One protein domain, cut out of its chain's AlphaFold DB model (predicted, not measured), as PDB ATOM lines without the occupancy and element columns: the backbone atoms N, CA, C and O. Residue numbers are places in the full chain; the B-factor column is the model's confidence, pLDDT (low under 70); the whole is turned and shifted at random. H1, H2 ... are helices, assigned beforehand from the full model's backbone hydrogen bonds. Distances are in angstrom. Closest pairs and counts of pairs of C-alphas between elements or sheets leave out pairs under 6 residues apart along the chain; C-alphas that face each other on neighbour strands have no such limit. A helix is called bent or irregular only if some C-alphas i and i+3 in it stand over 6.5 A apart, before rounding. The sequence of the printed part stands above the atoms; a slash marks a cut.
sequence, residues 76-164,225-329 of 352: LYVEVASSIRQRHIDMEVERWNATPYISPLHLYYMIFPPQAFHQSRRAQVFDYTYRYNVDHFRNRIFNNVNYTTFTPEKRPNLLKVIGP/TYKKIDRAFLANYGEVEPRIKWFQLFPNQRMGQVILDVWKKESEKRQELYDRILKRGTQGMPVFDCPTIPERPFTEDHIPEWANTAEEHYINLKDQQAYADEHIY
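Overview. This is residues 76 to 164 and 225 to 329 of the 352 residues of an uncharacterized protein of Paenibacillus glucanolyticus (UniProt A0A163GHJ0). A short helix, H2, lies in the middle of an all-helix body and bridges H1 and the long H8, while H4 and H6 pack on opposite sides of it. The small H5 packs on H1 and the small H3 on H8; after H8 a long stretch without a named element, residues 279 to 305, folds back to H9, an arm whose residues 322 to 328 stick out with Tyr 329. The printed part has 194 residues, with nine named helices, H1 to H9 in order along the chain, and no named strand. It is compact, with a radius of gyration of the C-alphas of 18.9 A, yet elongated in outline, spanning 69 by 43 by 29 A.

Along the chain. H1, residues 76 to 96, begins with C-alpha 76 at (94.687, 200.369, 127.578) and is 30.5 A long from first to last C-alpha. H2 is residues 104 to 111, H3 residues 121 to 125, and H4 residues 129 to 142, 20.3 A long. H5 is residues 158 to 162, H6 residues 227 to 237, 15.2 A long, and H7 residues 246 to 249. H8, residues 254 to 278, is 36.2 A long and begins with C-alpha 254 at (57.989, 189.792, 139.596). H9, residues 306 to 328, is 30.8 A long and ends with C-alpha 328 at (56.187, 226.658, 154.220); it is irregular, with C-alphas 308 and 311 7.1 A apart, and has a kink of 28 degrees near residue 313.

Arrangement. H2 is the hub, touching four helices. H1 touches it with residues 89 to 93 alone, at a steep tilt of 66 degrees, opposite ways; the closest C-alphas, of Ile 89 and His 106, are 6.6 A apart. H4 touches H2 about perpendicular, at 74 degrees, with the C-alphas of His 106 and Asn 133 closest at 6.9 A. H6 touches H2 about perpendicular, at 76 degrees, with the C-alphas of Leu 105 and Ile 229 closest at 6.8 A. H8 touches H2 with residues 258 to 263 alone, the C-alphas of Ile 111 and Ile 259 closest at 5.8 A. H8 also touches H3, closest at the C-alphas of Val 125 and Arg 270, 5.6 A, and touches H7 only at the corner, closest at those of Leu 249 and Gly 256, 4.4 A. H5 touches H1, with the C-alphas of His 88 and Val 161 closest at 5.3 A. H9 and H7 are close but not clearly touching, the C-alphas of Phe 247 and Ala 307 being 6.4 A apart. Every O i to N i+4 pair is within hydrogen-bond range in H1 to H6 and H8; in H9 17 of 19 are, and H7 is too short for such a pair.

Size, cuts and confidence. The two C-alphas farthest apart, of Gly 281 and His 327, are 69.3 A apart. Residues 165 to 224 are not printed, and C-alphas 164 and 225 are 16.7 A apart across the cut. The links H4 to H5 and H8 to H9 are long. The mean pLDDT of the printed part is 87.3; residues 144 to 145, 281 to 286, 300 to 303 and 327 to 329 are under 70.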
ATOM      1  N   LEU A  76      95.096 199.026 127.151       84.69
ATOM      2  CA  LEU A  76      94.687 200.369 127.578       84.69
ATOM      3  C   LEU A  76      93.182 200.587 127.395       84.69
ATOM      4  O   LEU A  76      92.507 201.014 128.321       84.69
ATOM      5  N   TYR A  77      92.643 200.254 126.218       90.38
ATOM      6  CA  TYR A  77      91.210 200.400 125.956       90.38
ATOM      7  C   TYR A  77      90.338 199.635 126.956       90.38
ATOM      8  O   TYR A  77      89.363 200.190 127.449       90.38
ATOM      9  N   VAL A  78      90.675 198.373 127.244       90.06
ATOM     10  CA  VAL A  78      89.881 197.522 128.145       90.06
ATOM     11  C   VAL A  78      89.892 198.081 129.563       90.06
ATOM     12  O   VAL A  78      88.837 198.189 130.183       90.06
ATOM     13  N   GLU A  79      91.069 198.454 130.058       90.75
ATOM     14  CA  GLU A  79      91.255 198.989 131.405       90.75
ATOM     15  C   GLU A  79      90.513 200.317 131.586       90.75
ATOM     16  O   GLU A  79      89.684 200.457 132.484       90.75
ATOM     17  N   VAL A  80      90.721 201.254 130.657       93.62
ATOM     18  CA  VAL A  80      90.075 202.569 130.681       93.62
ATOM     19  C   VAL A  80      88.557 202.442 130.557       93.62
ATOM     20  O   VAL A  80      87.826 203.052 131.332       93.62
ATOM     21  N   ALA A  81      88.056 201.625 129.626       94.50
ATOM     22  CA  ALA A  81      86.615 201.455 129.447       94.50
ATOM     23  C   ALA A  81      85.951 200.838 130.691       94.50
ATOM     24  O   ALA A  81      84.843 201.240 131.048       94.50
ATOM     25  N   SER A  82      86.633 199.904 131.364       92.38
ATOM     26  CA  SER A  82      86.162 199.294 132.617       92.38
ATOM     27  C   SER A  82      86.143 200.309 133.757       92.38
ATOM     28  O   SER A  82      85.137 200.414 134.448       92.38
ATOM     29  N   SER A  83      87.194 201.123 133.893       93.81
ATOM     30  CA  SER A  83      87.258 202.187 134.902       93.81
ATOM     31  C   SER A  83      86.162 203.242 134.714       93.81
ATOM     32  O   SER A  83      85.523 203.642 135.684       93.81
ATOM     33  N   ILE A  84      85.888 203.660 133.471       95.94
ATOM     34  CA  ILE A  84      84.800 204.606 133.183       95.94
ATOM     35  C   ILE A  84      83.441 203.985 133.525       95.94
ATOM     36  O   ILE A  84      82.606 204.646 134.136       95.94
ATOM     37  N   ARG A  85      83.210 202.720 133.146       95.06
ATOM     38  CA  ARG A  85      81.966 202.008 133.471       95.06
ATOM     39  C   ARG A  85      81.761 201.914 134.985       95.06
ATOM     40  O   ARG A  85      80.650 202.150 135.444       95.06
ATOM     41  N   GLN A  86      82.824 201.599 135.724       93.88
ATOM     42  CA  GLN A  86      82.818 201.524 137.181       93.88
ATOM     43  C   GLN A  86      82.454 202.877 137.802       93.88
ATOM     44  O   GLN A  86      81.480 202.984 138.536       93.88
ATOM     45  N   ARG A  87      83.139 203.954 137.402       95.12
ATOM     46  CA  ARG A  87      82.808 205.298 137.889       95.12
ATOM     47  C   ARG A  87      81.371 205.704 137.553       95.12
ATOM     48  O   ARG A  87      80.726 206.389 138.338       95.12
ATOM     49  N   HIS A  88      80.867 205.303 136.386       95.50
ATOM     50  CA  HIS A  88      79.494 205.594 135.979       95.50
ATOM     51  C   HIS A  88      78.469 204.941 136.910       95.50
ATOM     52  O   HIS A  88      77.522 205.615 137.310       95.50
ATOM     53  N   ILE A  89      78.664 203.664 137.267       94.94
ATOM     54  CA  ILE A  89      77.778 202.992 138.226       94.94
ATOM     55  C   ILE A  89      77.895 203.612 139.615       94.94
ATOM     56  O   ILE A  89      76.862 203.902 140.203       94.94
ATOM     57  N   ASP A  90      79.107 203.916 140.083       95.00
ATOM     58  CA  ASP A  90      79.325 204.526 141.402       95.00
ATOM     59  C   ASP A  90      78.595 205.871 141.524       95.00
ATOM     60  O   ASP A  90      77.867 206.105 142.483       95.00
ATOM     61  N   MET A  91      78.701 206.724 140.501       95.38
ATOM     62  CA  MET A  91      78.019 208.023 140.481       95.38
ATOM     63  C   MET A  91      76.498 207.905 140.385       95.38
ATOM     64  O   MET A  91      75.788 208.739 140.940       95.38
ATOM     65  N   GLU A  92      75.972 206.913 139.662       94.44
ATOM     66  CA  GLU A  92      74.522 206.688 139.628       94.44
ATOM     67  C   GLU A  92      73.995 206.076 140.913       94.44
ATOM     68  O   GLU A  92      72.886 206.375 141.335       94.44
ATOM     69  N   VAL A  93      74.768 205.226 141.560       92.62
ATOM     70  CA  VAL A  93      74.433 204.740 142.889       92.62
ATOM     71  C   VAL A  93      74.384 205.905 143.879       92.62
ATOM     72  O   VAL A  93      73.377 206.074 144.561       92.62
ATOM     73  N   GLU A  94      75.427 206.737 143.913       93.12
ATOM     74  CA  GLU A  94      75.542 207.886 144.816       93.12
ATOM     75  C   GLU A  94      74.376 208.865 144.627       93.12
ATOM     76  O   GLU A  94      73.690 209.224 145.582       93.12
ATOM     77  N   ARG A  95      74.066 209.196 143.369       93.81
ATOM     78  CA  ARG A  95      72.959 210.080 142.981       93.81
ATOM     79  C   ARG A  95      71.591 209.643 143.520       93.81
ATOM     80  O   ARG A  95      70.732 210.491 143.765       93.81
ATOM     81  N   TRP A  96      71.363 208.338 143.650       93.31
ATOM     82  CA  TRP A  96      70.096 207.769 144.120       93.31
ATOM     83  C   TRP A  96      70.165 207.287 145.575       93.31
ATOM     84  O   TRP A  96      69.153 206.843 146.119       93.31
ATOM     85  N   ASN A  97      71.322 207.415 146.228       90.56
ATOM     86  CA  ASN A  97      71.595 206.890 147.565       90.56
ATOM     87  C   ASN A  97      70.701 207.511 148.651       90.56
ATOM     88  O   ASN A  97      70.420 206.869 149.659       90.56
ATOM     89  N   ALA A  98      70.218 208.735 148.446       89.00
ATOM     90  CA  ALA A  98      69.305 209.415 149.364       89.00
ATOM     91  C   ALA A  98      67.815 209.178 149.043       89.00
ATOM     92  O   ALA A  98      66.962 209.805 149.666       89.00
ATOM     93  N   THR A  99      67.503 208.303 148.077       90.50
ATOM     94  CA  THR A  99      66.136 208.054 147.592       90.50
ATOM     95  C   THR A  99      65.634 206.642 147.917       90.50
ATOM     96  O   THR A  99      66.442 205.720 148.081       90.50
ATOM     97  N   PRO A 100      64.303 206.420 147.955       89.62
ATOM     98  CA  PRO A 100      63.721 205.085 148.131       89.62
ATOM     99  C   PRO A 100      63.756 204.227 146.854       89.62
ATOM    100  O   PRO A 100      63.163 203.146 146.817       89.62
ATOM    101  N   TYR A 101      64.404 204.701 145.788       92.38
ATOM    102  CA  TYR A 101      64.377 204.073 144.472       92.38
ATOM    103  C   TYR A 101      65.747 203.500 144.093       92.38
ATOM    104  O   TYR A 101      66.786 204.000 144.526       92.38
ATOM    105  N   ILE A 102      65.753 202.456 143.264       93.81
ATOM    106  CA  ILE A 102      66.977 201.963 142.621       93.81
ATOM    107  C   ILE A 102      67.357 202.880 141.454       93.81
ATOM    108  O   ILE A 102      66.487 203.328 140.702       93.81
ATOM    109  N   SER A 103      68.654 203.132 141.254       94.75
ATOM    110  CA  SER A 103      69.085 203.900 140.084       94.75
ATOM    111  C   SER A 103      68.812 203.115 138.788       94.75
ATOM    112  O   SER A 103      69.024 201.895 138.741       94.75
ATOM    113  N   PRO A 104      68.377 203.773 137.694       94.94
ATOM    114  CA  PRO A 104      68.095 203.088 136.433       94.94
ATOM    115  C   PRO A 104      69.300 202.307 135.895       94.94
ATOM    116  O   PRO A 104      69.150 201.189 135.408       94.94
ATOM    117  N   LEU A 105      70.512 202.862 136.008       95.62
ATOM    118  CA  LEU A 105      71.735 202.181 135.577       95.62
ATOM    119  C   LEU A 105      71.999 200.913 136.404       95.62
ATOM    120  O   LEU A 105      72.309 199.869 135.827       95.62
ATOM    121  N   HIS A 106      71.836 200.990 137.728       95.38
ATOM    122  CA  HIS A 106      72.019 199.850 138.624       95.38
ATOM    123  C   HIS A 106      71.025 198.736 138.299       95.38
ATOM    124  O   HIS A 106      71.435 197.603 138.049       95.38
ATOM    125  N   LEU A 107      69.736 199.074 138.178       95.69
ATOM    126  CA  LEU A 107      68.697 198.122 137.786       95.69
ATOM    127  C   LEU A 107      68.965 197.516 136.403       95.69
ATOM    128  O   LEU A 107      68.825 196.308 136.213       95.69
ATOM    129  N   TYR A 108      69.389 198.334 135.437       95.94
ATOM    130  CA  TYR A 108      69.736 197.851 134.104       95.94
ATOM    131  C   TYR A 108      70.848 196.800 134.159       95.94
ATOM    132  O   TYR A 108      70.741 195.786 133.479       95.94
ATOM    133  N   TYR A 109      71.878 196.992 134.986       95.88
ATOM    134  CA  TYR A 109      72.950 196.007 135.159       95.88
ATOM    135  C   TYR A 109      72.553 194.781 135.985       95.88
ATOM    136  O   TYR A 109      73.164 193.729 135.803       95.88
ATOM    137  N   MET A 110      71.516 194.869 136.823       95.62
ATOM    138  CA  MET A 110      70.940 193.690 137.481       95.62
ATOM    139  C   MET A 110      70.207 192.787 136.481       95.62
ATOM    140  O   MET A 110      70.296 191.568 136.592       95.62
ATOM    141  N   ILE A 111      69.523 193.373 135.491       94.88
ATOM    142  CA  ILE A 111      68.746 192.640 134.472       94.88
ATOM    143  C   ILE A 111      69.614 192.247 133.263       94.88
ATOM    144  O   ILE A 111      69.405 191.206 132.641       94.88
ATOM    145  N   PHE A 112      70.606 193.070 132.923       94.06
ATOM    146  CA  PHE A 112      71.514 192.871 131.795       94.06
ATOM    147  C   PHE A 112      72.970 192.941 132.272       94.06
ATOM    148  O   PHE A 112      73.600 194.001 132.158       94.06
ATOM    149  N   PRO A 113      73.528 191.818 132.769       93.81
ATOM    150  CA  PRO A 113      74.874 191.771 133.320       93.81
ATOM    151  C   PRO A 113      75.904 192.345 132.339       93.81
ATOM    152  O   PRO A 113      75.999 191.872 131.191       93.81
ATOM    153  N   PRO A 114      76.680 193.367 132.745       92.31
ATOM    154  CA  PRO A 114      77.694 193.947 131.883       92.31
ATOM    155  C   PRO A 114      78.729 192.880 131.528       92.31
ATOM    156  O   PRO A 114      79.156 192.091 132.365       92.31
ATOM    157  N   GLN A 115      79.116 192.849 130.255       90.19
ATOM    158  CA  GLN A 115      80.091 191.889 129.747       90.19
ATOM    159  C   GLN A 115      81.488 192.522 129.698       90.19
ATOM    160  O   GLN A 115      81.634 193.739 129.493       90.19
ATOM    161  N   ALA A 116      82.516 191.683 129.801       90.69
ATOM    162  CA  ALA A 116      83.903 192.099 129.644       90.69
ATOM    163  C   ALA A 116      84.145 192.755 128.272       90.69
ATOM    164  O   ALA A 116      83.680 192.273 127.234       90.69
ATOM    165  N   PHE A 117      84.933 193.834 128.236       89.00
ATOM    166  CA  PHE A 117      85.331 194.471 126.970       89.00
ATOM    167  C   PHE A 117      86.260 193.588 126.131       89.00
ATOM    168  O   PHE A 117      86.334 193.730 124.908       89.00
ATOM    169  N   HIS A 118      86.973 192.666 126.780       86.94
ATOM    170  CA  HIS A 118      87.846 191.716 126.114       86.94
ATOM    171  C   HIS A 118      87.126 190.378 125.898       86.94
ATOM    172  O   HIS A 118      86.555 189.802 126.814       86.94
ATOM    173  N   GLN A 119      87.185 189.851 124.672       84.38
ATOM    174  CA  GLN A 119      86.430 188.651 124.285       84.38
ATOM    175  C   GLN A 119      87.080 187.325 124.705       84.38
ATOM    176  O   GLN A 119      86.498 186.271 124.457       84.38
ATOM    177  N   SER A 120      88.276 187.333 125.301       87.88
ATOM    178  CA  SER A 120      88.890 186.083 125.770       87.88
ATOM    179  C   SER A 120      88.059 185.459 126.890       87.88
ATOM    180  O   SER A 120      87.540 186.173 127.746       87.88
ATOM    181  N   ARG A 121      87.987 184.121 126.918       88.06
ATOM    182  CA  ARG A 121      87.301 183.376 127.991       88.06
ATOM    183  C   ARG A 121      87.797 183.817 129.367       88.06
ATOM    184  O   ARG A 121      86.995 184.137 130.230       88.06
ATOM    185  N   ARG A 122      89.120 183.953 129.518       89.56
ATOM    186  CA  ARG A 122      89.756 184.442 130.749       89.56
ATOM    187  C   ARG A 122      89.234 185.817 131.172       89.56
ATOM    188  O   ARG A 122      88.902 185.993 132.332       89.56
ATOM    189  N   ALA A 123      89.115 186.773 130.255       90.38
ATOM    190  CA  ALA A 123      88.621 188.100 130.616       90.38
ATOM    191  C   ALA A 123      87.126 188.116 130.959       90.38
ATOM    192  O   ALA A 123      86.722 188.911 131.793       90.38
ATOM    193  N   GLN A 124      86.318 187.253 130.337       90.50
ATOM    194  CA  GLN A 124      84.897 187.119 130.677       90.50
ATOM    195  C   GLN A 124      84.701 186.493 132.059       90.50
ATOM    196  O   GLN A 124      83.863 186.954 132.822       90.50
ATOM    197  N   VAL A 125      85.495 185.469 132.382       91.62
ATOM    198  CA  VAL A 125      85.455 184.811 133.691       91.62
ATOM    199  C   VAL A 125      85.954 185.748 134.779       91.62
ATOM    200  O   VAL A 125      85.289 185.892 135.789       91.62
ATOM    201  N   PHE A 126      87.071 186.444 134.578       90.88
ATOM    202  CA  PHE A 126      87.647 187.330 135.594       90.88
ATOM    203  C   PHE A 126      87.103 188.777 135.553       90.88
ATOM    204  O   PHE A 126      87.810 189.706 135.944       90.88
ATOM    205  N   ASP A 127      85.868 188.993 135.080       91.62
ATOM    206  CA  ASP A 127      85.200 190.305 135.116       91.62
ATOM    207  C   ASP A 127      84.363 190.478 136.389       91.62
ATOM    208  O   ASP A 127      83.276 189.910 136.541       91.62
ATOM    209  N   TYR A 128      84.852 191.323 137.292       92.69
ATOM    210  CA  TYR A 128      84.216 191.616 138.576       92.69
ATOM    211  C   TYR A 128      83.067 192.625 138.481       92.69
ATOM    212  O   TYR A 128      82.386 192.843 139.478       92.69
ATOM    213  N   THR A 129      82.800 193.214 137.307       92.75
ATOM    214  CA  THR A 129      81.801 194.289 137.177       92.75
ATOM    215  C   THR A 129      80.406 193.848 137.644       92.75
ATOM    216  O   THR A 129      79.736 194.567 138.381       92.75
ATOM    217  N   TYR A 130      79.945 192.666 137.221       94.50
ATOM    218  CA  TYR A 130      78.630 192.171 137.641       94.50
ATOM    219  C   TYR A 130      78.602 191.826 139.131       94.50
ATOM    220  O   TYR A 130      77.624 192.145 139.800       94.50
ATOM    221  N   ARG A 131      79.693 191.249 139.658       94.56
ATOM    222  CA  ARG A 131      79.813 190.961 141.087       94.56
ATOM    223  C   ARG A 131      79.675 192.230 141.919       94.56
ATOM    224  O   ARG A 131      78.803 192.292 142.770       94.56
ATOM    225  N   TYR A 132      80.431 193.269 141.570       94.38
ATOM    226  CA  TYR A 132      80.331 194.581 142.205       94.38
ATOM    227  C   TYR A 132      78.893 195.125 142.211       94.38
ATOM    228  O   TYR A 132      78.405 195.608 143.229       94.38
ATOM    229  N   ASN A 133      78.192 195.019 141.079       94.50
ATOM    230  CA  ASN A 133      76.823 195.512 140.946       94.50
ATOM    231  C   ASN A 133      75.828 194.765 141.855       94.50
ATOM    232  O   ASN A 133      74.951 195.392 142.452       94.50
ATOM    233  N   VAL A 134      75.969 193.440 141.961       95.00
ATOM    234  CA  VAL A 134      75.141 192.601 142.840       95.00
ATOM    235  C   VAL A 134      75.485 192.839 144.308       95.00
ATOM    236  O   VAL A 134      74.572 193.015 145.107       95.00
ATOM    237  N   ASP A 135      76.766 192.935 144.656       93.25
ATOM    238  CA  ASP A 135      77.211 193.215 146.024       93.25
ATOM    239  C   ASP A 135      76.673 194.580 146.492       93.25
ATOM    240  O   ASP A 135      76.134 194.704 147.592       93.25
ATOM    241  N   HIS A 136      76.698 195.598 145.623       91.81
ATOM    242  CA  HIS A 136      76.108 196.904 145.923       91.81
ATOM    243  C   HIS A 136      74.581 196.838 146.103       91.81
ATOM    244  O   HIS A 136      74.019 197.458 147.007       91.81
ATOM    245  N   PHE A 137      73.890 196.087 145.240       92.56
ATOM    246  CA  PHE A 137      72.445 195.858 145.347       92.56
ATOM    247  C   PHE A 137      72.083 195.203 146.684       92.56
ATOM    248  O   PHE A 137      71.204 195.682 147.400       92.56
ATOM    249  N   ARG A 138      72.819 194.146 147.032       90.56
ATOM    250  CA  ARG A 138      72.674 193.370 148.259       90.56
ATOM    251  C   ARG A 138      72.882 194.260 149.485       90.56
ATOM    252  O   ARG A 138      71.981 194.371 150.310       90.56
ATOM    253  N   ASN A 139      74.004 194.976 149.550       88.19
ATOM    254  CA  ASN A 139      74.310 195.892 150.652       88.19
ATOM    255  C   ASN A 139      73.208 196.935 150.857       88.19
ATOM    256  O   ASN A 139      72.834 197.231 151.989       88.19
ATOM    257  N   ARG A 140      72.649 197.473 149.769       85.69
ATOM    258  CA  ARG A 140      71.590 198.479 149.854       85.69
ATOM    259  C   ARG A 140      70.272 197.916 150.388       85.69
ATOM    260  O   ARG A 140      69.605 198.597 151.158       85.69
ATOM    261  N   ILE A 141      69.910 196.694 149.999       83.81
ATOM    262  CA  ILE A 141      68.703 196.020 150.493       83.81
ATOM    263  C   ILE A 141      68.850 195.593 151.954       83.81
ATOM    264  O   ILE A 141      67.906 195.724 152.724       83.81
ATOM    265  N   PHE A 142      70.012 195.106 152.377       80.69
ATOM    266  CA  PHE A 142      70.152 194.606 153.744       80.69
ATOM    267  C   PHE A 142      70.420 195.707 154.777       80.69
ATOM    268  O   PHE A 142      69.930 195.601 155.896       80.69
ATOM    269  N   ASN A 143      71.095 196.799 154.409       74.31
ATOM    270  CA  ASN A 143      71.491 197.835 155.373       74.31
ATOM    271  C   ASN A 143      70.423 198.913 155.651       74.31
ATOM    272  O   ASN A 143      70.740 199.881 156.331       74.31
ATOM    273  N   ASN A 144      69.195 198.773 155.128       65.31
ATOM    274  CA  ASN A 144      68.062 199.697 155.331       65.31
ATOM    275  C   ASN A 144      68.461 201.183 155.348       65.31
ATOM    276  O   ASN A 144      68.399 201.861 156.375       65.31
ATOM    277  N   VAL A 145      68.943 201.701 154.220       63.56
ATOM    278  CA  VAL A 145      69.413 203.086 154.213       63.56
ATOM    279  C   VAL A 145      68.220 204.039 154.225       63.56
ATOM    280  O   VAL A 145      67.467 204.120 153.250       63.56
ATOM    281  N   ASN A 146      68.105 204.790 155.320       72.00
ATOM    282  CA  ASN A 146      67.156 205.887 155.471       72.00
ATOM    283  C   ASN A 146      67.310 206.867 154.300       72.00
ATOM    284  O   ASN A 146      68.381 207.434 154.076       72.00
ATOM    285  N   TYR A 147      66.240 207.046 153.531       82.94
ATOM    286  CA  TYR A 147      66.187 208.026 152.454       82.94
ATOM    287  C   TYR A 147      65.630 209.346 152.988       82.94
ATOM    288  O   TYR A 147      64.734 209.365 153.826       82.94
ATOM    289  N   THR A 148      66.161 210.461 152.494       82.38
ATOM    290  CA  THR A 148      65.764 211.811 152.923       82.38
ATOM    291  C   THR A 148      64.974 212.559 151.853       82.38
ATOM    292  O   THR A 148      64.286 213.531 152.153       82.38
ATOM    293  N   THR A 149      65.046 212.111 150.596       86.25
ATOM    294  CA  THR A 149      64.414 212.780 149.455       86.25
ATOM    295  C   THR A 149      63.794 211.781 148.479       86.25
ATOM    296  O   THR A 149      64.241 210.645 148.344       86.25
ATOM    297  N   PHE A 150      62.764 212.203 147.745       87.44
ATOM    298  CA  PHE A 150      62.191 211.431 146.633       87.44
ATOM    299  C   PHE A 150      62.717 211.881 145.267       87.44
ATOM    300  O   PHE A 150      62.365 211.288 144.242       87.44
ATOM    301  N   THR A 151      63.532 212.932 145.226       89.00
ATOM    302  CA  THR A 151      64.124 213.461 144.001       89.00
ATOM    303  C   THR A 151      65.617 213.132 143.975       89.00
ATOM    304  O   THR A 151      66.343 213.515 144.891       89.00
ATOM    305  N   PRO A 152      66.097 212.396 142.955       91.81
ATOM    306  CA  PRO A 152      67.524 212.140 142.812       91.81
ATOM    307  C   PRO A 152      68.249 213.426 142.414       91.81
ATOM    308  O   PRO A 152      67.658 214.328 141.810       91.81
ATOM    309  N   GLU A 153      69.555 213.479 142.669       92.12
ATOM    310  CA  GLU A 153      70.385 214.571 142.163       92.12
ATOM    311  C   GLU A 153      70.392 214.607 140.623       92.12
ATOM    312  O   GLU A 153      69.912 213.701 139.931       92.12
ATOM    313  N   LYS A 154      70.955 215.665 140.037       92.88
ATOM    314  CA  LYS A 154      71.096 215.761 138.580       92.88
ATOM    315  C   LYS A 154      72.098 214.720 138.067       92.88
ATOM    316  O   LYS A 154      73.144 214.500 138.672       92.88
ATOM    317  N   ARG A 155      71.814 214.137 136.896       93.56
ATOM    318  CA  ARG A 155      72.737 213.220 136.203       93.56
ATOM    319  C   ARG A 155      74.146 213.816 136.082       93.56
ATOM    320  O   ARG A 155      74.266 214.972 135.653       93.56
ATOM    321  N   PRO A 156      75.206 213.037 136.363       93.31
ATOM    322  CA  PRO A 156      76.566 213.466 136.088       93.31
ATOM    323  C   PRO A 156      76.746 213.714 134.587       93.31
ATOM    324  O   PRO A 156      76.240 212.980 133.734       93.31
ATOM    325  N   ASN A 157      77.481 214.772 134.251       93.31
ATOM    326  CA  ASN A 157      77.873 215.017 132.870       93.31
ATOM    327  C   ASN A 157      78.950 214.006 132.427       93.31
ATOM    328  O   ASN A 157      79.601 213.350 133.244       93.31
ATOM    329  N   LEU A 158      79.166 213.905 131.114       93.06
ATOM    330  CA  LEU A 158      80.126 212.957 130.543       93.06
ATOM    331  C   LEU A 158      81.546 213.151 131.107       93.06
ATOM    332  O   LEU A 158      82.229 212.169 131.373       93.06
ATOM    333  N   LEU A 159      81.975 214.396 131.336       93.56
ATOM    334  CA  LEU A 159      83.301 214.699 131.887       93.56
ATOM    335  C   LEU A 159      83.469 214.181 133.321       93.56
ATOM    336  O   LEU A 159      84.516 213.623 133.645       93.56
ATOM    337  N   LYS A 160      82.434 214.292 134.165       94.06
ATOM    338  CA  LYS A 160      82.437 213.753 135.532       94.06
ATOM    339  C   LYS A 160      82.539 212.222 135.496       94.06
ATOM    340  O   LYS A 160      83.381 211.660 136.192       94.06
ATOM    341  N   VAL A 161      81.801 211.559 134.599       95.12
ATOM    342  CA  VAL A 161      81.870 210.095 134.399       95.12
ATOM    343  C   VAL A 161      83.240 209.639 133.866       95.12
ATOM    344  O   VAL A 161      83.804 208.650 134.335       95.12
ATOM    345  N   ILE A 162      83.829 210.376 132.920       94.88
ATOM    346  CA  ILE A 162      85.189 210.132 132.400       94.88
ATOM    347  C   ILE A 162      86.251 210.346 133.487       94.88
ATOM    348  O   ILE A 162      87.252 209.626 133.532       94.88
ATOM    349  N   GLY A 163      86.009 211.299 134.384       93.69
ATOM    350  CA  GLY A 163      86.870 211.698 135.489       93.69
ATOM    351  C   GLY A 163      87.980 212.675 135.088       93.69
ATOM    352  O   GLY A 163      88.421 212.703 133.933       93.69
ATOM    353  N   PRO A 164      88.479 213.466 136.054       93.25
ATOM    354  CA  PRO A 164      89.428 214.545 135.790       93.25
ATOM    355  C   PRO A 164      90.777 214.026 135.289       93.25
ATOM    356  O   PRO A 164      91.312 214.572 134.332       93.25
ATOM    357  N   THR A 225      77.445 207.114 128.355       89.25
ATOM    358  CA  THR A 225      76.258 207.874 127.957       89.25
ATOM    359  C   THR A 225      74.990 207.100 128.290       89.25
ATOM    360  O   THR A 225      74.862 205.916 127.981       89.25
ATOM    361  N   TYR A 226      73.992 207.806 128.813       90.56
ATOM    362  CA  TYR A 226      72.696 207.228 129.172       90.56
ATOM    363  C   TYR A 226      71.854 206.781 127.972       90.56
ATOM    364  O   TYR A 226      70.885 206.053 128.140       90.56
ATOM    365  N   LYS A 227      72.251 207.111 126.734       91.81
ATOM    366  CA  LYS A 227      71.467 206.879 125.507       91.81
ATOM    367  C   LYS A 227      70.918 205.457 125.349       91.81
ATOM    368  O   LYS A 227      69.860 205.290 124.745       91.81
ATOM    369  N   LYS A 228      71.666 204.430 125.768       90.31
ATOM    370  CA  LYS A 228      71.224 203.026 125.665       90.31
ATOM    371  C   LYS A 228      70.215 202.680 126.761       90.31
ATOM    372  O   LYS A 228      69.235 201.996 126.490       90.31
ATOM    373  N   ILE A 229      70.472 203.166 127.967       92.12
ATOM    374  CA  ILE A 229      69.680 202.921 129.172       92.12
ATOM    375  C   ILE A 229      68.345 203.654 129.054       92.12
ATOM    376  O   ILE A 229      67.300 203.031 129.168       92.12
ATOM    377  N   ASP A 230      68.387 204.929 128.676       94.62
ATOM    378  CA  ASP A 230      67.217 205.771 128.432       94.62
ATOM    379  C   ASP A 230      66.286 205.143 127.397       94.62
ATOM    380  O   ASP A 230      65.085 205.057 127.610       94.62
ATOM    381  N   ARG A 231      66.842 204.631 126.290       94.00
ATOM    382  CA  ARG A 231      66.060 203.912 125.278       94.00
ATOM    383  C   ARG A 231      65.432 202.635 125.827       94.00
ATOM    384  O   ARG A 231      64.290 202.341 125.491       94.00
ATOM    385  N   ALA A 232      66.166 201.879 126.643       91.12
ATOM    386  CA  ALA A 232      65.650 200.656 127.246       91.12
ATOM    387  C   ALA A 232      64.505 200.953 128.224       91.12
ATOM    388  O   ALA A 232      63.479 200.279 128.169       91.12
ATOM    389  N   PHE A 233      64.638 201.965 129.082       92.19
ATOM    390  CA  PHE A 233      63.585 202.313 130.034       92.19
ATOM    391  C   PHE A 233      62.395 202.991 129.363       92.19
ATOM    392  O   PHE A 233      61.269 202.560 129.584       92.19
ATOM    393  N   LEU A 234      62.618 203.926 128.440       92.88
ATOM    394  CA  LEU A 234      61.531 204.583 127.716       92.88
ATOM    395  C   LEU A 234      60.685 203.577 126.920       92.88
ATOM    396  O   LEU A 234      59.463 203.685 126.899       92.88
ATOM    397  N   ALA A 235      61.308 202.550 126.333       90.00
ATOM    398  CA  ALA A 235      60.589 201.495 125.619       90.00
ATOM    399  C   ALA A 235      59.769 200.565 126.535       90.00
ATOM    400  O   ALA A 235      58.726 200.071 126.110       90.00
ATOM    401  N   ASN A 236      60.237 200.299 127.760       87.00
ATOM    402  CA  ASN A 236      59.594 199.349 128.678       87.00
ATOM    403  C   ASN A 236      58.615 200.012 129.661       87.00
ATOM    404  O   ASN A 236      57.665 199.370 130.099       87.00
ATOM    405  N   TYR A 237      58.848 201.278 129.997       87.19
ATOM    406  CA  TYR A 237      58.209 201.987 131.108       87.19
ATOM    407  C   TYR A 237      57.610 203.340 130.705       87.19
ATOM    408  O   TYR A 237      56.909 203.956 131.501       87.19
ATOM    409  N   GLY A 238      57.882 203.823 129.489       89.50
ATOM    410  CA  GLY A 238      57.429 205.136 129.016       89.50
ATOM    411  C   GLY A 238      58.216 206.320 129.584       89.50
ATOM    412  O   GLY A 238      57.990 207.449 129.160       89.50
ATOM    413  N   GLU A 239      59.166 206.079 130.490       90.75
ATOM    414  CA  GLU A 239      59.972 207.112 131.138       90.75
ATOM    415  C   GLU A 239      61.461 206.785 131.089       90.75
ATOM    416  O   GLU A 239      61.876 205.627 131.088       90.75
ATOM    417  N   VAL A 240      62.274 207.840 131.055       89.19
ATOM    418  CA  VAL A 240      63.738 207.753 131.019       89.19
ATOM    419  C   VAL A 240      64.298 207.272 132.365       89.19
ATOM    420  O   VAL A 240      65.286 206.541 132.400       89.19
ATOM    421  N   GLU A 241      63.660 207.669 133.469       91.00
ATOM    422  CA  GLU A 241      64.090 207.384 134.843       91.00
ATOM    423  C   GLU A 241      62.917 206.908 135.700       91.00
ATOM    424  O   GLU A 241      62.419 207.659 136.542       91.00
ATOM    425  N   PRO A 242      62.442 205.672 135.481       91.00
ATOM    426  CA  PRO A 242      61.321 205.159 136.243       91.00
ATOM    427  C   PRO A 242      61.710 205.031 137.715       91.00
ATOM    428  O   PRO A 242      62.745 204.461 138.064       91.00
ATOM    429  N   ARG A 243      60.852 205.557 138.587       91.69
ATOM    430  CA  ARG A 243      61.040 205.530 140.041       91.69
ATOM    431  C   ARG A 243      60.595 204.183 140.605       91.69
ATOM    432  O   ARG A 243      59.471 204.042 141.082       91.69
ATOM    433  N   ILE A 244      61.475 203.192 140.501       90.88
ATOM    434  CA  ILE A 244      61.239 201.822 140.968       90.88
ATOM    435  C   ILE A 244      61.729 201.696 142.406       90.88
ATOM    436  O   ILE A 244      62.905 201.921 142.685       90.88
ATOM    437  N   LYS A 245      60.822 201.357 143.323       89.88
ATOM    438  CA  LYS A 245      61.124 201.274 144.757       89.88
ATOM    439  C   LYS A 245      61.879 199.986 145.073       89.88
ATOM    440  O   LYS A 245      61.618 198.954 144.459       89.88
ATOM    441  N   TRP A 246      62.762 200.020 146.069       88.19
ATOM    442  CA  TRP A 246      63.560 198.850 146.461       88.19
ATOM    443  C   TRP A 246      62.713 197.623 146.817       88.19
ATOM    444  O   TRP A 246      63.016 196.523 146.362       88.19
ATOM    445  N   PHE A 247      61.601 197.803 147.533       84.12
ATOM    446  CA  PHE A 247      60.732 196.684 147.910       84.12
ATOM    447  C   PHE A 247      60.001 196.033 146.727       84.12
ATOM    448  O   PHE A 247      59.651 194.858 146.777       84.12
ATOM    449  N   GLN A 248      59.824 196.754 145.614       86.94
ATOM    450  CA  GLN A 248      59.265 196.180 144.384       86.94
ATOM    451  C   GLN A 248      60.244 195.213 143.694       86.94
ATOM    452  O   GLN A 248      59.883 194.542 142.726       86.94
ATOM    453  N   LEU A 249      61.494 195.163 144.163       89.81
ATOM    454  CA  LEU A 249      62.541 194.285 143.657       89.81
ATOM    455  C   LEU A 249      62.697 193.021 144.503       89.81
ATOM    456  O   LEU A 249      63.515 192.188 144.144       89.81
ATOM    457  N   PHE A 250      61.950 192.859 145.596       88.19
ATOM    458  CA  PHE A 250      62.043 191.682 146.461       88.19
ATOM    459  C   PHE A 250      61.698 190.373 145.739       88.19
ATOM    460  O   PHE A 250      61.000 190.387 144.726       88.19
ATOM    461  N   PRO A 251      62.187 189.217 146.230       87.69
ATOM    462  CA  PRO A 251      62.084 187.941 145.516       87.69
ATOM    463  C   PRO A 251      60.642 187.446 145.317       87.69
ATOM    464  O   PRO A 251      60.380 186.689 144.385       87.69
ATOM    465  N   ASN A 252      59.701 187.888 146.152       85.44
ATOM    466  CA  ASN A 252      58.266 187.639 145.986       85.44
ATOM    467  C   ASN A 252      57.635 188.486 144.865       85.44
ATOM    468  O   ASN A 252      56.563 188.155 144.366       85.44
ATOM    469  N   GLN A 253      58.302 189.561 144.446       87.38
ATOM    470  CA  GLN A 253      57.873 190.421 143.359       87.38
ATOM    471  C   GLN A 253      58.403 189.916 142.020       87.38
ATOM    472  O   GLN A 253      59.495 189.354 141.897       87.38
ATOM    473  N   ARG A 254      57.650 190.208 140.960       88.88
ATOM    474  CA  ARG A 254      57.989 189.792 139.596       88.88
ATOM    475  C   ARG A 254      59.384 190.243 139.155       88.88
ATOM    476  O   ARG A 254      60.075 189.495 138.470       88.88
ATOM    477  N   MET A 255      59.796 191.462 139.504       89.31
ATOM    478  CA  MET A 255      61.119 191.966 139.123       89.31
ATOM    479  C   MET A 255      62.239 191.277 139.911       89.31
ATOM    480  O   MET A 255      63.282 190.975 139.335       89.31
ATOM    481  N   GLY A 256      62.014 190.962 141.188       90.94
ATOM    482  CA  GLY A 256      62.970 190.198 141.987       90.94
ATOM    483  C   GLY A 256      63.198 188.790 141.450       90.94
ATOM    484  O   GLY A 256      64.343 188.351 141.362       90.94
ATOM    485  N   GLN A 257      62.139 188.122 140.979       91.06
ATOM    486  CA  GLN A 257      62.259 186.832 140.285       91.06
ATOM    487  C   GLN A 257      63.119 186.942 139.020       91.06
ATOM    488  O   GLN A 257      64.003 186.120 138.802       91.06
ATOM    489  N   VAL A 258      62.931 187.998 138.218       93.00
ATOM    490  CA  VAL A 258      63.772 188.244 137.033       93.00
ATOM    491  C   VAL A 258      65.235 188.458 137.425       93.00
ATOM    492  O   VAL A 258      66.123 187.909 136.776       93.00
ATOM    493  N   ILE A 259      65.504 189.227 138.483       94.38
ATOM    494  CA  ILE A 259      66.866 189.446 138.989       94.38
ATOM    495  C   ILE A 259      67.510 188.117 139.412       94.38
ATOM    496  O   ILE A 259      68.664 187.863 139.065       94.38
ATOM    497  N   LEU A 260      66.767 187.256 140.111       93.31
ATOM    498  CA  LEU A 260      67.228 185.924 140.511       93.31
ATOM    499  C   LEU A 260      67.517 185.018 139.307       93.31
ATOM    500  O   LEU A 260      68.571 184.383 139.261       93.31
ATOM    501  N   ASP A 261      66.631 184.997 138.311       94.00
ATOM    502  CA  ASP A 261      66.814 184.217 137.083       94.00
ATOM    503  C   ASP A 261      68.056 184.663 136.304       94.00
ATOM    504  O   ASP A 261      68.815 183.837 135.788       94.00
ATOM    505  N   VAL A 262      68.271 185.979 136.204       95.62
ATOM    506  CA  VAL A 262      69.439 186.560 135.534       95.62
ATOM    507  C   VAL A 262      70.719 186.221 136.291       95.62
ATOM    508  O   VAL A 262      71.686 185.781 135.667       95.62
ATOM    509  N   TRP A 263      70.715 186.369 137.617       95.25
ATOM    510  CA  TRP A 263      71.848 186.003 138.465       95.25
ATOM    511  C   TRP A 263      72.218 184.528 138.299       95.25
ATOM    512  O   TRP A 263      73.389 184.218 138.066       95.25
ATOM    513  N   LYS A 264      71.232 183.624 138.342       93.88
ATOM    514  CA  LYS A 264      71.456 182.183 138.185       93.88
ATOM    515  C   LYS A 264      72.080 181.867 136.825       93.88
ATOM    516  O   LYS A 264      73.127 181.228 136.768       93.88
ATOM    517  N   LYS A 265      71.502 182.390 135.737       94.31
ATOM    518  CA  LYS A 265      72.008 182.167 134.370       94.31
ATOM    519  C   LYS A 265      73.414 182.718 134.153       94.31
ATOM    520  O   LYS A 265      74.227 182.084 133.485       94.31
ATOM    521  N   GLU A 266      73.714 183.907 134.670       94.69
ATOM    522  CA  GLU A 266      75.056 184.484 134.540       94.69
ATOM    523  C   GLU A 266      76.076 183.711 135.388       94.69
ATOM    524  O   GLU A 266      77.200 183.505 134.929       94.69
ATOM    525  N   SER A 267      75.682 183.218 136.567       93.25
ATOM    526  CA  SER A 267      76.522 182.362 137.419       93.25
ATOM    527  C   SER A 267      76.837 181.028 136.739       93.25
ATOM    528  O   SER A 267      78.007 180.674 136.617       93.25
ATOM    529  N   GLU A 268      75.827 180.337 136.197       92.94
ATOM    530  CA  GLU A 268      75.987 179.096 135.419       92.94
ATOM    531  C   GLU A 268      76.925 179.300 134.225       92.94
ATOM    532  O   GLU A 268      77.897 178.567 134.050       92.94
ATOM    533  N   LYS A 269      76.698 180.360 133.441       92.19
ATOM    534  CA  LYS A 269      77.533 180.700 132.283       92.19
ATOM    535  C   LYS A 269      78.983 181.009 132.675       92.19
ATOM    536  O   LYS A 269      79.911 180.612 131.967       92.19
ATOM    537  N   ARG A 270      79.208 181.756 133.761       92.12
ATOM    538  CA  ARG A 270      80.562 182.078 134.244       92.12
ATOM    539  C   ARG A 270      81.275 180.840 134.764       92.12
ATOM    540  O   ARG A 270      82.449 180.667 134.438       92.12
ATOM    541  N   GLN A 271      80.572 179.984 135.503       93.00
ATOM    542  CA  GLN A 271      81.106 178.720 135.996       93.00
ATOM    543  C   GLN A 271      81.493 177.802 134.833       93.00
ATOM    544  O   GLN A 271      82.630 177.350 134.768       93.00
ATOM    545  N   GLU A 272      80.627 177.646 133.828       91.12
ATOM    546  CA  GLU A 272      80.917 176.848 132.630       91.12
ATOM    547  C   GLU A 272      82.183 177.341 131.901       91.12
ATOM    548  O   GLU A 272      83.022 176.559 131.441       91.12
ATOM    549  N   LEU A 273      82.354 178.662 131.783       91.19
ATOM    550  CA  LEU A 273      83.564 179.239 131.200       91.19
ATOM    551  C   LEU A 273      84.800 179.021 132.082       91.19
ATOM    552  O   LEU A 273      85.888 178.830 131.533       91.19
ATOM    553  N   TYR A 274      84.653 179.058 133.406       93.12
ATOM    554  CA  TYR A 274      85.729 178.825 134.365       93.12
ATOM    555  C   TYR A 274      86.189 177.364 134.358       93.12
ATOM    556  O   TYR A 274      87.381 177.105 134.185       93.12
ATOM    557  N   ASP A 275      85.259 176.412 134.386       90.94
ATOM    558  CA  ASP A 275      85.548 174.979 134.303       90.94
ATOM    559  C   ASP A 275      86.277 174.628 133.003       90.94
ATOM    560  O   ASP A 275      87.250 173.873 133.010       90.94
ATOM    561  N   ARG A 276      85.903 175.265 131.884       89.88
ATOM    562  CA  ARG A 276      86.625 175.140 130.605       89.88
ATOM    563  C   ARG A 276      88.051 175.684 130.651       89.88
ATOM    564  O   ARG A 276      88.900 175.190 129.910       89.88
ATOM    565  N   ILE A 277      88.323 176.721 131.445       89.81
ATOM    566  CA  ILE A 277      89.685 177.248 131.637       89.81
ATOM    567  C   ILE A 277      90.506 176.272 132.483       89.81
ATOM    568  O   ILE A 277      91.669 176.031 132.161       89.81
ATOM    569  N   LEU A 278      89.893 175.693 133.517       89.81
ATOM    570  CA  LEU A 278      90.522 174.722 134.411       89.81
ATOM    571  C   LEU A 278      90.556 173.290 133.854       89.81
ATOM    572  O   LEU A 278      91.189 172.427 134.453       89.81
ATOM    573  N   LYS A 279      89.916 173.043 132.703       88.25
ATOM    574  CA  LYS A 279      89.763 171.721 132.070       88.25
ATOM    575  C   LYS A 279      89.082 170.690 132.983       88.25
ATOM    576  O   LYS A 279      89.410 169.507 132.934       88.25
ATOM    577  N   ARG A 280      88.132 171.133 133.808       84.31
ATOM    578  CA  ARG A 280      87.325 170.250 134.659       84.31
ATOM    579  C   ARG A 280      86.197 169.620 133.840       84.31
ATOM    580  O   ARG A 280      85.606 170.278 132.984       84.31
ATOM    581  N   GLY A 281      85.920 168.340 134.084       69.12
ATOM    582  CA  GLY A 281      84.760 167.662 133.506       69.12
ATOM    583  C   GLY A 281      83.472 168.163 134.158       69.12
ATOM    584  O   GLY A 281      83.404 168.271 135.375       69.12
ATOM    585  N   THR A 282      82.444 168.454 133.363       65.50
ATOM    586  CA  THR A 282      81.145 168.976 133.831       65.50
ATOM    587  C   THR A 282      80.176 167.871 134.279       65.50
ATOM    588  O   THR A 282      78.964 168.028 134.162       65.50
ATOM    589  N   GLN A 283      80.681 166.713 134.716       57.75
ATOM    590  CA  GLN A 283      79.839 165.593 135.149       57.75
ATOM    591  C   GLN A 283      79.544 165.722 136.650       57.75
ATOM    592  O   GLN A 283      80.368 165.354 137.479       57.75
ATOM    593  N   GLY A 284      78.382 166.286 136.988       67.25
ATOM    594  CA  GLY A 284      77.920 166.469 138.368       67.25
ATOM    595  C   GLY A 284      77.057 167.721 138.541       67.25
ATOM    596  O   GLY A 284      76.821 168.458 137.584       67.25
ATOM    597  N   MET A 285      76.580 167.966 139.766       67.31
ATOM    598  CA  MET A 285      75.950 169.249 140.099       67.31
ATOM    599  C   MET A 285      76.997 170.373 140.011       67.31
ATOM    600  O   MET A 285      78.116 170.184 140.497       67.31
ATOM    601  N   PRO A 286      76.676 171.525 139.394       68.94
ATOM    602  CA  PRO A 286      77.625 172.621 139.254       68.94
ATOM    603  C   PRO A 286      78.002 173.161 140.638       68.94
ATOM    604  O   PRO A 286      77.149 173.644 141.380       68.94
ATOM    605  N   VAL A 287      79.288 173.088 140.977       78.94
ATOM    606  CA  VAL A 287      79.842 173.763 142.154       78.94
ATOM    607  C   VAL A 287      80.244 175.168 141.721       78.94
ATOM    608  O   VAL A 287      81.101 175.328 140.858       78.94
ATOM    609  N   PHE A 288      79.611 176.191 142.296       84.69
ATOM    610  CA  PHE A 288      79.949 177.587 142.021       84.69
ATOM    611  C   PHE A 288      81.197 177.997 142.813       84.69
ATOM    612  O   PHE A 288      81.090 178.508 143.923       84.69
ATOM    613  N   ASP A 289      82.383 177.757 142.253       88.50
ATOM    614  CA  ASP A 289      83.672 178.114 142.865       88.50
ATOM    615  C   ASP A 289      84.435 179.217 142.111       88.50
ATOM    616  O   ASP A 289      85.527 179.625 142.513       88.50
ATOM    617  N   CYS A 290      83.875 179.731 141.014       89.75
ATOM    618  CA  CYS A 290      84.460 180.855 140.303       89.75
ATOM    619  C   CYS A 290      84.452 182.127 141.181       89.75
ATOM    620  O   CYS A 290      83.385 182.593 141.591       89.75
ATOM    621  N   PRO A 291      85.610 182.780 141.403       90.75
ATOM    622  CA  PRO A 291      85.727 183.895 142.349       90.75
ATOM    623  C   PRO A 291      84.994 185.173 141.917       90.75
ATOM    624  O   PRO A 291      84.880 186.118 142.694       90.75
ATOM    625  N   THR A 292      84.524 185.264 140.674       92.94
ATOM    626  CA  THR A 292      83.806 186.443 140.157       92.94
ATOM    627  C   THR A 292      82.296 186.255 140.115       92.94
ATOM    628  O   THR A 292      81.586 187.145 139.638       92.94
ATOM    629  N   ILE A 293      81.803 185.101 140.564       93.50
ATOM    630  CA  ILE A 293      80.378 184.883 140.763       93.50
ATOM    631  C   ILE A 293      79.984 185.633 142.043       93.50
ATOM    632  O   ILE A 293      80.609 185.416 143.081       93.50
ATOM    633  N   PRO A 294      79.021 186.569 141.979       92.25
ATOM    634  CA  PRO A 294      78.509 187.201 143.183       92.25
ATOM    635  C   PRO A 294      77.703 186.226 144.027       92.25
ATOM    636  O   PRO A 294      77.074 185.299 143.508       92.25
ATOM    637  N   GLU A 295      77.625 186.535 145.316       91.00
ATOM    638  CA  GLU A 295      76.627 185.940 146.193       91.00
ATOM    639  C   GLU A 295      75.210 186.181 145.660       91.00
ATOM    640  O   GLU A 295      74.944 187.089 144.863       91.00
ATOM    641  N   ARG A 296      74.270 185.351 146.116       90.88
ATOM    642  CA  ARG A 296      72.867 185.479 145.731       90.88
ATOM    643  C   ARG A 296      72.338 186.880 146.115       90.88
ATOM    644  O   ARG A 296      72.536 187.300 147.262       90.88
ATOM    645  N   PRO A 297      71.639 187.596 145.204       90.06
ATOM    646  CA  PRO A 297      71.168 188.965 145.450       90.06
ATOM    647  C   PRO A 297      70.254 189.093 146.674       90.06
ATOM    648  O   PRO A 297      70.257 190.122 147.343       90.06
ATOM    649  N   PHE A 298      69.501 188.031 146.971       85.69
ATOM    650  CA  PHE A 298      68.649 187.888 148.149       85.69
ATOM    651  C   PHE A 298      69.047 186.603 148.877       85.69
ATOM    652  O   PHE A 298      69.318 185.592 148.224       85.69
ATOM    653  N   THR A 299      69.077 186.619 150.206       74.06
ATOM    654  CA  THR A 299      69.164 185.388 151.001       74.06
ATOM    655  C   THR A 299      67.859 184.601 150.844       74.06
ATOM    656  O   THR A 299      66.799 185.192 150.644       74.06
ATOM    657  N   GLU A 300      67.934 183.268 150.857       57.00
ATOM    658  CA  GLU A 300      66.774 182.394 150.607       57.00
ATOM    659  C   GLU A 300      65.657 182.561 151.649       57.00
ATOM    660  O   GLU A 300      64.493 182.365 151.308       57.00
ATOM    661  N   ASP A 301      65.997 183.057 152.844       56.28
ATOM    662  CA  ASP A 301      65.099 183.047 154.003       56.28
ATOM    663  C   ASP A 301      64.669 184.429 154.521       56.28
ATOM    664  O   ASP A 301      63.845 184.496 155.424       56.28
ATOM    665  N   HIS A 302      65.212 185.546 154.017       57.12
ATOM    666  CA  HIS A 302      64.969 186.855 154.643       57.12
ATOM    667  C   HIS A 302      64.668 187.945 153.613       57.12
ATOM    668  O   HIS A 302      65.562 188.597 153.069       57.12
ATOM    669  N   ILE A 303      63.373 188.202 153.412       69.31
ATOM    670  CA  ILE A 303      62.939 189.579 153.173       69.31
ATOM    671  C   ILE A 303      63.330 190.342 154.455       69.31
ATOM    672  O   ILE A 303      62.934 189.904 155.536       69.31
ATOM    673  N   PRO A 304      64.140 191.412 154.380       72.38
ATOM    674  CA  PRO A 304      64.554 192.136 155.577       72.38
ATOM    675  C   PRO A 304      63.344 192.589 156.401       72.38
ATOM    676  O   PRO A 304      62.350 192.999 155.813       72.38
ATOM    677  N   GLU A 305      63.415 192.585 157.733       73.88
ATOM    678  CA  GLU A 305      62.267 192.954 158.587       73.88
ATOM    679  C   GLU A 305      61.702 194.348 158.260       73.88
ATOM    680  O   GLU A 305      60.488 194.558 158.271       73.88
ATOM    681  N   TRP A 306      62.580 195.279 157.867       75.69
ATOM    682  CA  TRP A 306      62.205 196.632 157.450       75.69
ATOM    683  C   TRP A 306      61.334 196.666 156.186       75.69
ATOM    684  O   TRP A 306      60.643 197.649 155.947       75.69
ATOM    685  N   ALA A 307      61.326 195.610 155.372       74.31
ATOM    686  CA  ALA A 307      60.483 195.508 154.185       74.31
ATOM    687  C   ALA A 307      58.993 195.637 154.502       74.31
ATOM    688  O   ALA A 307      58.260 196.239 153.721       74.31
ATOM    689  N   ASN A 308      58.566 195.077 155.639       73.38
ATOM    690  CA  ASN A 308      57.169 195.082 156.060       73.38
ATOM    691  C   ASN A 308      56.709 196.498 156.430       73.38
ATOM    692  O   ASN A 308      55.556 196.845 156.212       73.38
ATOM    693  N   THR A 309      57.624 197.334 156.927       76.25
ATOM    694  CA  THR A 309      57.356 198.728 157.316       76.25
ATOM    695  C   THR A 309      57.775 199.740 156.247       76.25
ATOM    696  O   THR A 309      57.473 200.928 156.363       76.25
ATOM    697  N   ALA A 310      58.445 199.303 155.176       76.19
ATOM    698  CA  ALA A 310      58.981 200.170 154.127       76.19
ATOM    699  C   ALA A 310      57.894 200.955 153.387       76.19
ATOM    700  O   ALA A 310      58.093 202.115 153.018       76.19
ATOM    701  N   GLU A 311      56.753 200.315 153.132       79.50
ATOM    702  CA  GLU A 311      55.632 200.948 152.446       79.50
ATOM    703  C   GLU A 311      54.963 202.007 153.328       79.50
ATOM    704  O   GLU A 311      54.754 203.133 152.875       79.50
ATOM    705  N   GLU A 312      54.732 201.692 154.602       80.38
ATOM    706  CA  GLU A 312      54.198 202.638 155.586       80.38
ATOM    707  C   GLU A 312      55.144 203.827 155.788       80.38
ATOM    708  O   GLU A 312      54.725 204.982 155.728       80.38
ATOM    709  N   HIS A 313      56.448 203.569 155.935       79.62
ATOM    710  CA  HIS A 313      57.460 204.616 156.063       79.62
ATOM    711  C   HIS A 313      57.511 205.528 154.826       79.62
ATOM    712  O   HIS A 313      57.665 206.745 154.945       79.62
ATOM    713  N   TYR A 314      57.336 204.962 153.628       82.88
ATOM    714  CA  TYR A 314      57.232 205.725 152.385       82.88
ATOM    715  C   TYR A 314      56.012 206.645 152.368       82.88
ATOM    716  O   TYR A 314      56.146 207.806 151.977       82.88
ATOM    717  N   ILE A 315      54.844 206.134 152.763       82.94
ATOM    718  CA  ILE A 315      53.596 206.906 152.804       82.94
ATOM    719  C   ILE A 315      53.735 208.053 153.813       82.94
ATOM    720  O   ILE A 315      53.575 209.210 153.436       82.94
ATOM    721  N   ASN A 316      54.192 207.754 155.031       83.44
ATOM    722  CA  ASN A 316      54.364 208.745 156.095       83.44
ATOM    723  C   ASN A 316      55.318 209.886 155.701       83.44
ATOM    724  O   ASN A 316      54.994 211.056 155.891       83.44
ATOM    725  N   LEU A 317      56.482 209.576 155.115       81.06
ATOM    726  CA  LEU A 317      57.429 210.608 154.664       81.06
ATOM    727  C   LEU A 317      56.880 211.450 153.511       81.06
ATOM    728  O   LEU A 317      57.165 212.645 153.419       81.06
ATOM    729  N   LYS A 318      56.111 210.834 152.610       83.62
ATOM    730  CA  LYS A 318      55.483 211.544 151.497       83.62
ATOM    731  C   LYS A 318      54.432 212.531 152.007       83.62
ATOM    732  O   LYS A 318      54.403 213.664 151.532       83.62
ATOM    733  N   ASP A 319      53.625 212.120 152.977       84.69
ATOM    734  CA  ASP A 319      52.585 212.961 153.570       84.69
ATOM    735  C   ASP A 319      53.199 214.115 154.379       84.69
ATOM    736  O   ASP A 319      52.767 215.259 154.248       84.69
ATOM    737  N   GLN A 320      54.284 213.857 155.121       82.62
ATOM    738  CA  GLN A 320      55.053 214.901 155.811       82.62
ATOM    739  C   GLN A 320      55.633 215.944 154.847       82.62
ATOM    740  O   GLN A 320      55.599 217.139 155.142       82.62
ATOM    741  N   GLN A 321      56.155 215.518 153.692       79.69
ATOM    742  CA  GLN A 321      56.664 216.452 152.687       79.69
ATOM    743  C   GLN A 321      55.556 217.262 152.018       79.69
ATOM    744  O   GLN A 321      55.725 218.464 151.843       79.69
ATOM    745  N   ALA A 322      54.423 216.637 151.687       80.25
ATOM    746  CA  ALA A 322      53.274 217.351 151.135       80.25
ATOM    747  C   ALA A 322      52.771 218.429 152.109       80.25
ATOM    748  O   ALA A 322      52.561 219.572 151.712       80.25
ATOM    749  N   TYR A 323      52.682 218.089 153.396       80.00
ATOM    750  CA  TYR A 323      52.328 219.033 154.450       80.00
ATOM    751  C   TYR A 323      53.328 220.198 154.551       80.00
ATOM    752  O   TYR A 323      52.926 221.361 154.575       80.00
ATOM    753  N   ALA A 324      54.634 219.904 154.560       77.25
ATOM    754  CA  ALA A 324      55.682 220.924 154.616       77.25
ATOM    755  C   ALA A 324      55.660 221.863 153.395       77.25
ATOM    756  O   ALA A 324      55.789 223.077 153.556       77.25
ATOM    757  N   ASP A 325      55.452 221.324 152.192       74.69
ATOM    758  CA  ASP A 325      55.362 222.110 150.958       74.69
ATOM    759  C   ASP A 325      54.134 223.036 150.956       74.69
ATOM    760  O   ASP A 325      54.238 224.184 150.524       74.69
ATOM    761  N   GLU A 326      52.995 222.581 151.488       74.19
ATOM    762  CA  GLU A 326      51.775 223.391 151.614       74.19
ATOM    763  C   GLU A 326      51.894 224.509 152.663       74.19
ATOM    764  O   GLU A 326      51.314 225.580 152.482       74.19
ATOM    765  N   HIS A 327      52.641 224.282 153.750       64.44
ATOM    766  CA  HIS A 327      52.669 225.186 154.909       64.44
ATOM    767  C   HIS A 327      53.859 226.158 154.914       64.44
ATOM    768  O   HIS A 327      53.784 227.207 155.552       64.44
ATOM    769  N   ILE A 328      54.954 225.846 154.211       60.47
ATOM    770  CA  ILE A 328      56.187 226.658 154.220       60.47
ATOM    771  C   ILE A 328      56.317 227.521 152.954       60.47
ATOM    772  O   ILE A 328      56.914 228.598 153.002       60.47
ATOM    773  N   TYR A 329      55.726 227.109 151.828       53.56
ATOM    774  CA  TYR A 329      55.793 227.849 150.567       53.56
ATOM    775  C   TYR A 329      54.390 228.041 149.969       53.56
ATOM    776  O   TYR A 329      53.919 227.162 149.245       53.56
TER     777      TYR A 329